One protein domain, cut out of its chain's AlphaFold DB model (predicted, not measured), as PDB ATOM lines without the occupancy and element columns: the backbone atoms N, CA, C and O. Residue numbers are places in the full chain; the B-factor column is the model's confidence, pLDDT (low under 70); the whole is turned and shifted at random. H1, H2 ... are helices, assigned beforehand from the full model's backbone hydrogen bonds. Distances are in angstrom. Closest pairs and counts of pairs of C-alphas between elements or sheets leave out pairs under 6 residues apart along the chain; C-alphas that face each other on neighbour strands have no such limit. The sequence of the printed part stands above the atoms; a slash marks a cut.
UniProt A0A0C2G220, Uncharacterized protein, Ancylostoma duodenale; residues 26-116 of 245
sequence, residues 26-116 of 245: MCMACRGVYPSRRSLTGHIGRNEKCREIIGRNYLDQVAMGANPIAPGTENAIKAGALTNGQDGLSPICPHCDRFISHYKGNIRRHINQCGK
ATOM      1  N   MET A  26      99.794 126.889  93.049       86.81
ATOM      2  CA  MET A  26      98.356 126.859  92.791       86.81
ATOM      3  C   MET A  26      98.020 125.919  91.630       86.81
ATOM      4  O   MET A  26      98.684 125.916  90.596       86.81
ATOM      5  N   CYS A  27      96.949 125.140  91.771       87.75
ATOM      6  CA  CYS A  27      96.381 124.392  90.657       87.75
ATOM      7  C   CYS A  27      95.662 125.333  89.694       87.75
ATOM      8  O   CYS A  27      94.691 125.977  90.073       87.75
ATOM      9  N   MET A  28      96.063 125.349  88.427       84.75
ATOM     10  CA  MET A  28      95.431 126.206  87.419       84.75
ATOM     11  C   MET A  28      93.958 125.852  87.148       84.75
ATOM     12  O   MET A  28      93.185 126.726  86.769       84.75
ATOM     13  N   ALA A  29      93.551 124.598  87.375       86.44
ATOM     14  CA  ALA A  29      92.180 124.147  87.134       86.44
ATOM     15  C   ALA A  29      91.218 124.467  88.285       86.44
ATOM     16  O   ALA A  29      90.162 125.049  88.068       86.44
ATOM     17  N   CYS A  30      91.566 124.073  89.513       90.25
ATOM     18  CA  CYS A  30      90.685 124.239  90.675       90.25
ATOM     19  C   CYS A  30      91.054 125.427  91.568       90.25
ATOM     20  O   CYS A  30      90.368 125.671  92.555       90.25
ATOM     21  N   ARG A  31      92.151 126.131  91.264       88.69
ATOM     22  CA  ARG A  31      92.713 127.235  92.062       88.69
ATOM     23  C   ARG A  31      93.080 126.868  93.506       88.69
ATOM     24  O   ARG A  31      93.358 127.745  94.316       88.69
ATOM     25  N   GLY A  32      93.147 125.574  93.828       89.56
ATOM     26  CA  GLY A  32      93.615 125.091  95.126       89.56
ATOM     27  C   GLY A  32      95.103 125.378  95.335       89.56
ATOM     28  O   GLY A  32      95.898 125.222  94.406       89.56
ATOM     29  N   VAL A  33      95.476 125.778  96.551       90.19
ATOM     30  CA  VAL A  33      96.853 126.122  96.932       90.19
ATOM     31  C   VAL A  33      97.504 124.936  97.642       90.19
ATOM     32  O   VAL A  33      96.963 124.423  98.619       90.19
ATOM     33  N   TYR A  34      98.675 124.516  97.169       89.06
ATOM     34  CA  TYR A  34      99.391 123.348  97.682       89.06
ATOM     35  C   TYR A  34     100.758 123.738  98.250       89.06
ATOM     36  O   TYR A  34     101.414 124.620  97.703       89.06
ATOM     37  N   PRO A  35     101.233 123.057  99.309       85.75
ATOM     38  CA  PRO A  35     102.501 123.379  99.970       85.75
ATOM     39  C   PRO A  35     103.740 123.036  99.132       85.75
ATOM     40  O   PRO A  35     104.841 123.440  99.481       85.75
ATOM     41  N   SER A  36     103.588 122.260  98.055       85.00
ATOM     42  CA  SER A  36     104.691 121.928  97.157       85.00
ATOM     43  C   SER A  36     104.204 121.573  95.758       85.00
ATOM     44  O   SER A  36     103.087 121.074  95.565       85.00
ATOM     45  N   ARG A  37     105.099 121.729  94.778       78.75
ATOM     46  CA  ARG A  37     104.879 121.290  93.394       78.75
ATOM     47  C   ARG A  37     104.541 119.800  93.308       78.75
ATOM     48  O   ARG A  37     103.652 119.415  92.559       78.75
ATOM     49  N   ARG A  38     105.181 118.960  94.129       76.50
ATOM     50  CA  ARG A  38     104.914 117.513  94.189       76.50
ATOM     51  C   ARG A  38     103.496 117.204  94.677       76.50
ATOM     52  O   ARG A  38     102.849 116.312  94.129       76.50
ATOM     53  N   SER A  39     103.003 117.956  95.662       86.31
ATOM     54  CA  SER A  39     101.620 117.835  96.139       86.31
ATOM     55  C   SER A  39     100.622 118.223  95.044       86.31
ATOM     56  O   SER A  39      99.680 117.472  94.774       86.31
ATOM     57  N   LEU A  40     100.896 119.317  94.325       85.00
ATOM     58  CA  LEU A  40     100.093 119.737  93.180       85.00
ATOM     59  C   LEU A  40     100.083 118.687  92.057       85.00
ATOM     60  O   LEU A  40      99.009 118.292  91.612       85.00
ATOM     61  N   THR A  41     101.238 118.173  91.624       83.94
ATOM     62  CA  THR A  41     101.299 117.121  90.590       83.94
ATOM     63  C   THR A  41     100.519 115.875  91.019       83.94
ATOM     64  O   THR A  41      99.764 115.309  90.231       83.94
ATOM     65  N   GLY A  42     100.628 115.477  92.292       85.19
ATOM     66  CA  GLY A  42      99.846 114.374  92.845       85.19
ATOM     67  C   GLY A  42      98.339 114.650  92.882       85.19
ATOM     68  O   GLY A  42      97.553 113.721  92.705       85.19
ATOM     69  N   HIS A  43      97.917 115.896  93.117       90.19
ATOM     70  CA  HIS A  43      96.515 116.304  93.017       90.19
ATOM     71  C   HIS A  43      96.006 116.205  91.573       90.19
ATOM     72  O   HIS A  43      94.953 115.612  91.351       90.19
ATOM     73  N   ILE A  44      96.768 116.713  90.599       87.38
ATOM     74  CA  ILE A  44      96.408 116.674  89.172       87.38
ATOM     75  C   ILE A  44      96.264 115.224  88.691       87.38
ATOM     76  O   ILE A  44      95.299 114.901  88.012       87.38
ATOM     77  N   GLY A  45      97.168 114.323  89.091       82.69
ATOM     78  CA  GLY A  45      97.084 112.907  88.715       82.69
ATOM     79  C   GLY A  45      95.879 112.162  89.312       82.69
ATOM     80  O   GLY A  45      95.370 111.230  88.693       82.69
ATOM     81  N   ARG A  46      95.398 112.569  90.497       83.75
ATOM     82  CA  ARG A  46      94.253 111.937  91.185       83.75
ATOM     83  C   ARG A  46      92.904 112.559  90.825       83.75
ATOM     84  O   ARG A  46      91.894 111.863  90.850       83.75
ATOM     85  N   ASN A  47      92.865 113.854  90.518       86.12
ATOM     86  CA  ASN A  47      91.633 114.575  90.212       86.12
ATOM     87  C   ASN A  47      91.389 114.621  88.701       86.12
ATOM     88  O   ASN A  47      92.059 115.351  87.978       86.12
ATOM     89  N   GLU A  48      90.390 113.874  88.236       84.25
ATOM     90  CA  GLU A  48      90.050 113.763  86.815       84.25
ATOM     91  C   GLU A  48      89.667 115.099  86.168       84.25
ATOM     92  O   GLU A  48      90.161 115.412  85.089       84.25
ATOM     93  N   LYS A  49      88.901 115.945  86.866       85.50
ATOM     94  CA  LYS A  49      88.506 117.267  86.353       85.50
ATOM     95  C   LYS A  49      89.718 118.183  86.175       85.50
ATOM     96  O   LYS A  49      89.868 118.819  85.138       85.50
ATOM     97  N   CYS A  50      90.614 118.226  87.162       86.31
ATOM     98  CA  CYS A  50      91.838 119.022  87.074       86.31
ATOM     99  C   CYS A  50      92.804 118.476  86.022       86.31
ATOM    100  O   CYS A  50      93.435 119.260  85.317       86.31
ATOM    101  N   ARG A  51      92.895 117.146  85.903       84.94
ATOM    102  CA  ARG A  51      93.700 116.464  84.888       84.94
ATOM    103  C   ARG A  51      93.267 116.855  83.484       84.94
ATOM    104  O   ARG A  51      94.110 117.214  82.674       84.94
ATOM    105  N   GLU A  52      91.968 116.818  83.212       84.38
ATOM    106  CA  GLU A  52      91.419 117.169  81.905       84.38
ATOM    107  C   GLU A  52      91.613 118.647  81.567       84.38
ATOM    108  O   GLU A  52      92.037 118.969  80.462       84.38
ATOM    109  N   ILE A  53      91.333 119.550  82.512       82.75
ATOM    110  CA  ILE A  53      91.474 120.996  82.289       82.75
ATOM    111  C   ILE A  53      92.941 121.356  82.019       82.75
ATOM    112  O   ILE A  53      93.230 122.078  81.069       82.75
ATOM    113  N   ILE A  54      93.875 120.825  82.816       83.12
ATOM    114  CA  ILE A  54      95.310 121.103  82.654       83.12
ATOM    115  C   ILE A  54      95.874 120.390  81.425       83.12
ATOM    116  O   ILE A  54      96.651 120.990  80.691       83.12
ATOM    117  N   GLY A  55      95.463 119.146  81.163       79.56
ATOM    118  CA  GLY A  55      95.886 118.389  79.985       79.56
ATOM    119  C   GLY A  55      95.472 119.069  78.680       79.56
ATOM    120  O   GLY A  55      96.300 119.211  77.786       79.56
ATOM    121  N   ARG A  56      94.231 119.575  78.598       78.38
ATOM    122  CA  ARG A  56      93.761 120.360  77.443       78.38
ATOM    123  C   ARG A  56      94.492 121.693  77.322       78.38
ATOM    124  O   ARG A  56      94.941 122.013  76.235       78.38
ATOM    125  N   ASN A  57      94.643 122.445  78.415       72.31
ATOM    126  CA  ASN A  57      95.312 123.751  78.389       72.31
ATOM    127  C   ASN A  57      96.795 123.635  77.991       72.31
ATOM    128  O   ASN A  57      97.307 124.480  77.268       72.31
ATOM    129  N   TYR A  58      97.467 122.559  78.407       69.56
ATOM    130  CA  TYR A  58      98.833 122.261  77.984       69.56
ATOM    131  C   TYR A  58      98.907 121.874  76.500       69.56
ATOM    132  O   TYR A  58      99.767 122.373  75.780       69.56
ATOM    133  N   LEU A  59      97.998 121.013  76.026       66.31
ATOM    134  CA  LEU A  59      97.944 120.615  74.617       66.31
ATOM    135  C   LEU A  59      97.631 121.807  73.698       66.31
ATOM    136  O   LEU A  59      98.229 121.923  72.635       66.31
ATOM    137  N   ASP A  60      96.751 122.705  74.139       61.16
ATOM    138  CA  ASP A  60      96.378 123.937  73.440       61.16
ATOM    139  C   ASP A  60      97.566 124.910  73.337       61.16
ATOM    140  O   ASP A  60      97.884 125.390  72.253       61.16
ATOM    141  N   GLN A  61      98.330 125.096  74.423       62.62
ATOM    142  CA  GLN A  61      99.568 125.891  74.397       62.62
ATOM    143  C   GLN A  61     100.616 125.328  73.424       62.62
ATOM    144  O   GLN A  61     101.286 126.095  72.732       62.62
ATOM    145  N   VAL A  62     100.749 124.001  73.342       59.19
ATOM    146  CA  VAL A  62     101.677 123.339  72.409       59.19
ATOM    147  C   VAL A  62     101.178 123.440  70.960       59.19
ATOM    148  O   VAL A  62     101.978 123.653  70.050       59.19
ATOM    149  N   ALA A  63      99.868 123.327  70.731       55.94
ATOM    150  CA  ALA A  63      99.254 123.414  69.405       55.94
ATOM    151  C   ALA A  63      99.256 124.840  68.828       55.94
ATOM    152  O   ALA A  63      99.348 125.006  67.614       55.94
ATOM    153  N   MET A  64      99.217 125.872  69.678       58.03
ATOM    154  CA  MET A  64      99.275 127.281  69.266       58.03
ATOM    155  C   MET A  64     100.680 127.766  68.864       58.03
ATOM    156  O   MET A  64     100.872 128.957  68.628       58.03
ATOM    157  N   GLY A  65     101.677 126.876  68.781       45.00
ATOM    158  CA  GLY A  65     103.029 127.234  68.335       45.00
ATOM    159  C   GLY A  65     103.764 128.182  69.286       45.00
ATOM    160  O   GLY A  65     104.775 128.774  68.908       45.00
ATOM    161  N   ALA A  66     103.282 128.329  70.525       46.53
ATOM    162  CA  ALA A  66     104.033 129.000  71.566       46.53
ATOM    163  C   ALA A  66     105.277 128.150  71.844       46.53
ATOM    164  O   ALA A  66     105.190 127.074  72.437       46.53
ATOM    165  N   ASN A  67     106.444 128.629  71.400       42.66
ATOM    166  CA  ASN A  67     107.708 128.154  71.946       42.66
ATOM    167  C   ASN A  67     107.555 128.172  73.474       42.66
ATOM    168  O   ASN A  67     107.228 129.238  74.012       42.66
ATOM    169  N   PRO A  68     107.729 127.040  74.181       47.91
ATOM    170  CA  PRO A  68     107.717 127.079  75.632       47.91
ATOM    171  C   PRO A  68     108.749 128.126  76.039       47.91
ATOM    172  O   PRO A  68     109.881 128.087  75.551       47.91
ATOM    173  N   ILE A  69     108.329 129.105  76.849       44.72
ATOM    174  CA  ILE A  69     109.203 130.162  77.373       44.72
ATOM    175  C   ILE A  69     110.516 129.497  77.772       44.72
ATOM    176  O   ILE A  69     110.485 128.554  78.568       44.72
ATOM    177  N   ALA A  70     111.628 129.945  77.180       38.38
ATOM    178  CA  ALA A  70     112.946 129.368  77.405       38.38
ATOM    179  C   ALA A  70     113.141 129.108  78.915       38.38
ATOM    180  O   ALA A  70     113.122 130.064  79.707       38.38
ATOM    181  N   PRO A  71     113.250 127.832  79.335       42.75
ATOM    182  CA  PRO A  71     113.384 127.481  80.740       42.75
ATOM    183  C   PRO A  71     114.666 128.108  81.294       42.75
ATOM    184  O   PRO A  71     115.745 127.875  80.760       42.75
ATOM    185  N   GLY A  72     114.545 128.927  82.340       38.59
ATOM    186  CA  GLY A  72     115.678 129.642  82.946       38.59
ATOM    187  C   GLY A  72     115.457 131.142  83.129       38.59
ATOM    188  O   GLY A  72     116.208 131.774  83.863       38.59
ATOM    189  N   THR A  73     114.403 131.710  82.536       50.66
ATOM    190  CA  THR A  73     113.957 133.068  82.873       50.66
ATOM    191  C   THR A  73     112.945 133.029  84.018       50.66
ATOM    192  O   THR A  73     112.025 132.210  84.055       50.66
ATOM    193  N   GLU A  74     113.111 133.937  84.970       44.91
ATOM    194  CA  GLU A  74     112.292 134.110  86.176       44.91
ATOM    195  C   GLU A  74     110.774 134.252  85.917       44.91
ATOM    196  O   GLU A  74     109.951 133.940  86.783       44.91
ATOM    197  N   ASN A  75     110.384 134.596  84.687       43.44
ATOM    198  CA  ASN A  75     108.989 134.680  84.250       43.44
ATOM    199  C   ASN A  75     108.338 133.304  83.977       43.44
ATOM    200  O   ASN A  75     107.138 133.150  84.208       43.44
ATOM    201  N   ALA A  76     109.100 132.275  83.580       46.47
ATOM    202  CA  ALA A  76     108.583 130.910  83.378       46.47
ATOM    203  C   ALA A  76     108.203 130.224  84.705       46.47
ATOM    204  O   ALA A  76     107.252 129.442  84.776       46.47
ATOM    205  N   ILE A  77     108.924 130.564  85.777       48.91
ATOM    206  CA  ILE A  77     108.704 130.044  87.134       48.91
ATOM    207  C   ILE A  77     107.423 130.647  87.732       48.91
ATOM    208  O   ILE A  77     106.621 129.922  88.319       48.91
ATOM    209  N   LYS A  78     107.176 131.947  87.508       46.47
ATOM    210  CA  LYS A  78     105.951 132.644  87.945       46.47
ATOM    211  C   LYS A  78     104.690 132.214  87.187       46.47
ATOM    212  O   LYS A  78     103.607 132.254  87.762       46.47
ATOM    213  N   ALA A  79     104.816 131.771  85.936       48.28
ATOM    214  CA  ALA A  79     103.686 131.338  85.108       48.28
ATOM    215  C   ALA A  79     103.224 129.889  85.366       48.28
ATOM    216  O   ALA A  79     102.282 129.422  84.729       48.28
ATOM    217  N   GLY A  80     103.874 129.150  86.275       48.31
ATOM    218  CA  GLY A  80     103.523 127.750  86.531       48.31
ATOM    219  C   GLY A  80     103.849 126.815  85.361       48.31
ATOM    220  O   GLY A  80     103.282 125.725  85.281       48.31
ATOM    221  N   ALA A  81     104.765 127.208  84.469       45.88
ATOM    222  CA  ALA A  81     105.222 126.360  83.377       45.88
ATOM    223  C   ALA A  81     105.968 125.147  83.961       45.88
ATOM    224  O   ALA A  81     107.102 125.233  84.431       45.88
ATOM    225  N   LEU A  82     105.305 123.989  83.975       53.03
ATOM    226  CA  LEU A  82     105.827 122.748  84.549       53.03
ATOM    227  C   LEU A  82     106.786 121.991  83.607       53.03
ATOM    228  O   LEU A  82     107.005 120.792  83.780       53.03
ATOM    229  N   THR A  83     107.383 122.636  82.608       48.22
ATOM    230  CA  THR A  83     108.114 121.914  81.559       48.22
ATOM    231  C   THR A  83     109.570 122.316  81.447       48.22
ATOM    232  O   THR A  83     109.931 123.250  80.740       48.22
ATOM    233  N   ASN A  84     110.422 121.503  82.076       43.50
ATOM    234  CA  ASN A  84     111.763 121.238  81.563       43.50
ATOM    235  C   ASN A  84     111.610 120.430  80.262       43.50
ATOM    236  O   ASN A  84     111.562 119.201  80.277       43.50
ATOM    237  N   GLY A  85     111.438 121.135  79.145       46.75
ATOM    238  CA  GLY A  85     111.245 120.578  77.804       46.75
ATOM    239  C   GLY A  85     112.550 120.244  77.079       46.75
ATOM    240  O   GLY A  85     112.638 120.464  75.880       46.75
ATOM    241  N   GLN A  86     113.576 119.749  77.773       44.03
ATOM    242  CA  GLN A  86     114.909 119.582  77.173       44.03
ATOM    243  C   GLN A  86     115.075 118.288  76.350       44.03
ATOM    244  O   GLN A  86     116.109 118.084  75.731       44.03
ATOM    245  N   ASP A  87     114.052 117.426  76.297       49.16
ATOM    246  CA  ASP A  87     114.113 116.120  75.620       49.16
ATOM    247  C   ASP A  87     112.948 115.849  74.643       49.16
ATOM    248  O   ASP A  87     112.870 114.762  74.080       49.16
ATOM    249  N   GLY A  88     111.994 116.773  74.473       59.69
ATOM    250  CA  GLY A  88     110.835 116.571  73.583       59.69
ATOM    251  C   GLY A  88     109.813 115.505  74.029       59.69
ATOM    252  O   GLY A  88     108.857 115.243  73.304       59.69
ATOM    253  N   LEU A  89     109.966 114.891  75.212       59.66
ATOM    254  CA  LEU A  89     108.949 113.991  75.771       59.66
ATOM    255  C   LEU A  89     107.885 114.790  76.530       59.66
ATOM    256  O   LEU A  89     108.186 115.421  77.546       59.66
ATOM    257  N   SER A  90     106.632 114.705  76.078       63.81
ATOM    258  CA  SER A  90     105.484 115.265  76.791       63.81
ATOM    259  C   SER A  90     105.409 114.729  78.232       63.81
ATOM    260  O   SER A  90     105.588 113.529  78.452       63.81
ATOM    261  N   PRO A  91     105.079 115.573  79.230       74.25
ATOM    262  CA  PRO A  91     104.858 115.129  80.612       74.25
ATOM    263  C   PRO A  91     103.581 114.285  80.770       74.25
ATOM    264  O   PRO A  91     103.280 113.811  81.866       74.25
ATOM    265  N   ILE A  92     102.826 114.110  79.684       78.75
ATOM    266  CA  ILE A  92     101.575 113.367  79.584       78.75
ATOM    267  C   ILE A  92     101.838 112.115  78.751       78.75
ATOM    268  O   ILE A  92     102.523 112.173  77.729       78.75
ATOM    269  N   CYS A  93     101.308 110.976  79.190       81.81
ATOM    270  CA  CYS A  93     101.444 109.731  78.446       81.81
ATOM    271  C   CYS A  93     100.588 109.747  77.168       81.81
ATOM    272  O   CYS A  93      99.373 109.849  77.305       81.81
ATOM    273  N   PRO A  94     101.167 109.515  75.973       78.75
ATOM    274  CA  PRO A  94     100.430 109.497  74.704       78.75
ATOM    275  C   PRO A  94      99.501 108.286  74.526       78.75
ATOM    276  O   PRO A  94      98.715 108.254  73.589       78.75
ATOM    277  N   HIS A  95      99.618 107.257  75.373       80.38
ATOM    278  CA  HIS A  95      98.814 106.035  75.251       80.38
ATOM    279  C   HIS A  95      97.530 106.064  76.073       80.38
ATOM    280  O   HIS A  95      96.599 105.333  75.766       80.38
ATOM    281  N   CYS A  96      97.470 106.852  77.147       79.12
ATOM    282  CA  CYS A  96      96.277 106.887  77.993       79.12
ATOM    283  C   CYS A  96      95.802 108.288  78.350       79.12
ATOM    284  O   CYS A  96      94.765 108.392  79.003       79.12
ATOM    285  N   ASP A  97      96.577 109.336  78.042       72.94
ATOM    286  CA  ASP A  97      96.341 110.738  78.424       72.94
ATOM    287  C   ASP A  97      96.000 110.953  79.916       72.94
ATOM    288  O   ASP A  97      95.562 112.018  80.356       72.94
ATOM    289  N   ARG A  98      96.203 109.915  80.736       77.12
ATOM    290  CA  ARG A  98      95.736 109.817  82.119       77.12
ATOM    291  C   ARG A  98      96.887 109.896  83.099       77.12
ATOM    292  O   ARG A  98      96.723 110.391  84.212       77.12
ATOM    293  N   PHE A  99      98.051 109.411  82.699       77.62
ATOM    294  CA  PHE A  99      99.250 109.513  83.504       77.62
ATOM    295  C   PHE A  99     100.012 110.789  83.158       77.62
ATOM    296  O   PHE A  99     100.421 110.983  82.012       77.62
ATOM    297  N   ILE A 100     100.217 111.637  84.167       80.88
ATOM    298  CA  ILE A 100     100.992 112.875  84.068       80.88
ATOM    299  C   ILE A 100     102.151 112.787  85.057       80.88
ATOM    300  O   ILE A 100     101.945 112.603  86.258       80.88
ATOM    301  N   SER A 101     103.378 112.912  84.563       74.94
ATOM    302  CA  SER A 101     104.584 112.897  85.384       74.94
ATOM    303  C   SER A 101     105.665 113.779  84.776       74.94
ATOM    304  O   SER A 101     106.136 113.532  83.671       74.94
ATOM    305  N   HIS A 102     106.157 114.727  85.572       68.44
ATOM    306  CA  HIS A 102     107.316 115.559  85.231       68.44
ATOM    307  C   HIS A 102     108.662 114.865  85.488       68.44
ATOM    308  O   HIS A 102     109.715 115.445  85.243       68.44
ATOM    309  N   TYR A 103     108.658 113.627  85.996       76.69
ATOM    310  CA  TYR A 103     109.873 112.828  86.139       76.69
ATOM    311  C   TYR A 103     110.070 111.918  84.920       76.69
ATOM    312  O   TYR A 103     109.254 111.023  84.672       76.69
ATOM    313  N   LYS A 104     111.177 112.128  84.191       73.81
ATOM    314  CA  LYS A 104     111.525 111.459  82.921       73.81
ATOM    315  C   LYS A 104     111.492 109.929  83.010       73.81
ATOM    316  O   LYS A 104     110.926 109.268  82.141       73.81
ATOM    317  N   GLY A 105     112.045 109.354  84.081       80.31
ATOM    318  CA  GLY A 105     112.056 107.900  84.283       80.31
ATOM    319  C   GLY A 105     110.657 107.312  84.490       80.31
ATOM    320  O   GLY A 105     110.355 106.225  83.999       80.31
ATOM    321  N   ASN A 106     109.774 108.062  85.150       80.88
ATOM    322  CA  ASN A 106     108.425 107.603  85.475       80.88
ATOM    323  C   ASN A 106     107.528 107.613  84.239       80.88
ATOM    324  O   ASN A 106     106.835 106.629  84.000       80.88
ATOM    325  N   ILE A 107     107.566 108.684  83.435       80.88
ATOM    326  CA  ILE A 107     106.782 108.752  82.195       80.88
ATOM    327  C   ILE A 107     107.242 107.691  81.192       80.88
ATOM    328  O   ILE A 107     106.409 107.014  80.602       80.88
ATOM    329  N   ARG A 108     108.553 107.437  81.090       83.50
ATOM    330  CA  ARG A 108     109.093 106.390  80.212       83.50
ATOM    331  C   ARG A 108     108.704 104.982  80.671       83.50
ATOM    332  O   ARG A 108     108.245 104.185  79.860       83.50
ATOM    333  N   ARG A 109     108.825 104.682  81.973       87.00
ATOM    334  CA  ARG A 109     108.368 103.400  82.541       87.00
ATOM    335  C   ARG A 109     106.872 103.204  82.308       87.00
ATOM    336  O   ARG A 109     106.462 102.113  81.925       87.00
ATOM    337  N   HIS A 110     106.080 104.254  82.509       87.19
ATOM    338  CA  HIS A 110     104.647 104.197  82.286       87.19
ATOM    339  C   HIS A 110     104.316 103.975  80.809       87.19
ATOM    340  O   HIS A 110     103.565 103.058  80.534       87.19
ATOM    341  N   ILE A 111     104.903 104.712  79.861       85.06
ATOM    342  CA  ILE A 111     104.694 104.511  78.412       85.06
ATOM    343  C   ILE A 111     104.952 103.050  78.017       85.06
ATOM    344  O   ILE A 111     104.087 102.406  77.424       85.06
ATOM    345  N   ASN A 112     106.087 102.498  78.457       83.62
ATOM    346  CA  ASN A 112     106.492 101.122  78.161       83.62
ATOM    347  C   ASN A 112     105.554 100.055  78.755       83.62
ATOM    348  O   ASN A 112     105.520  98.926  78.267       83.62
ATOM    349  N   GLN A 113     104.828 100.384  79.827       82.81
ATOM    350  CA  GLN A 113     103.840  99.504  80.459       82.81
ATOM    351  C   GLN A 113     102.415  99.780  79.952       82.81
ATOM    352  O   GLN A 113     101.603  98.868  79.871       82.81
ATOM    353  N   CYS A 114     102.114 101.021  79.584       82.44
ATOM    354  CA  CYS A 114     100.794 101.489  79.186       82.44
ATOM    355  C   CYS A 114     100.409 100.961  77.805       82.44
ATOM    356  O   CYS A 114      99.303 100.457  77.652       82.44
ATOM    357  N   GLY A 115     101.333 100.985  76.836       72.50
ATOM    358  CA  GLY A 115     101.082 100.468  75.482       72.50
ATOM    359  C   GLY A 115     100.825  98.955  75.419       72.50
ATOM    360  O   GLY A 115     100.378  98.451  74.398       72.50
ATOM    361  N   LYS A 116     101.085  98.223  76.512       65.62
ATOM    362  CA  LYS A 116     100.855  96.773  76.612       65.62
ATOM    363  C   LYS A 116      99.501  96.415  77.238       65.62
ATOM    364  O   LYS A 116      99.075  95.273  77.126       65.62
TER     365      LYS A 116
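This is residues 26 to 116 of the 245 residues of an uncharacterized protein of Ancylostoma duodenale (UniProt A0A0C2G220). Two helices, H1 and then the longest, H2, meet at their ends as an L, while short H3 and helix H4 lie towards opposite ends of the longest axis, joined by a long looping stretch, residues 79 to 103. The printed part has 91 residues, with four named helices in the order H1, H2, H3, H4 and no named strand; it is all helix by class, though only 42 residues are in named elements. It is compact, radius of gyration of the C-alphas 13.1 A, spanning 39 by 27 by 23 A.

H1, residues 37 to 46, and H2, residues 48 to 63, touch only at the corner by their tight link, H2 with residues 50 to 54 alone. Their closest C-alphas, of Ile 44 and Arg 51, are 5.1 A apart. Their lines are only just about perpendicular, at 71 degrees. H3, residues 74 to 78, and H4, residues 104 to 114, are apart from each other and from H1 and H2. In all four helices every O i to N i+4 pair is within hydrogen-bond range.

H1 begins at C-alpha 37 (104.879, 121.290, 93.394) and is 14.3 A long. H2 is 21.9 A, H3 6.7 A and H4 15.1 A long, the last ending at C-alpha 114 (100.794, 101.489, 79.186).

The two farthest C-alphas, of Glu 74 and Lys 116, are 40.2 A apart. The printed part has no cut; the H3 to H4 link is long. Confidence is under 70 at residues 58 to 90, 102 and 116.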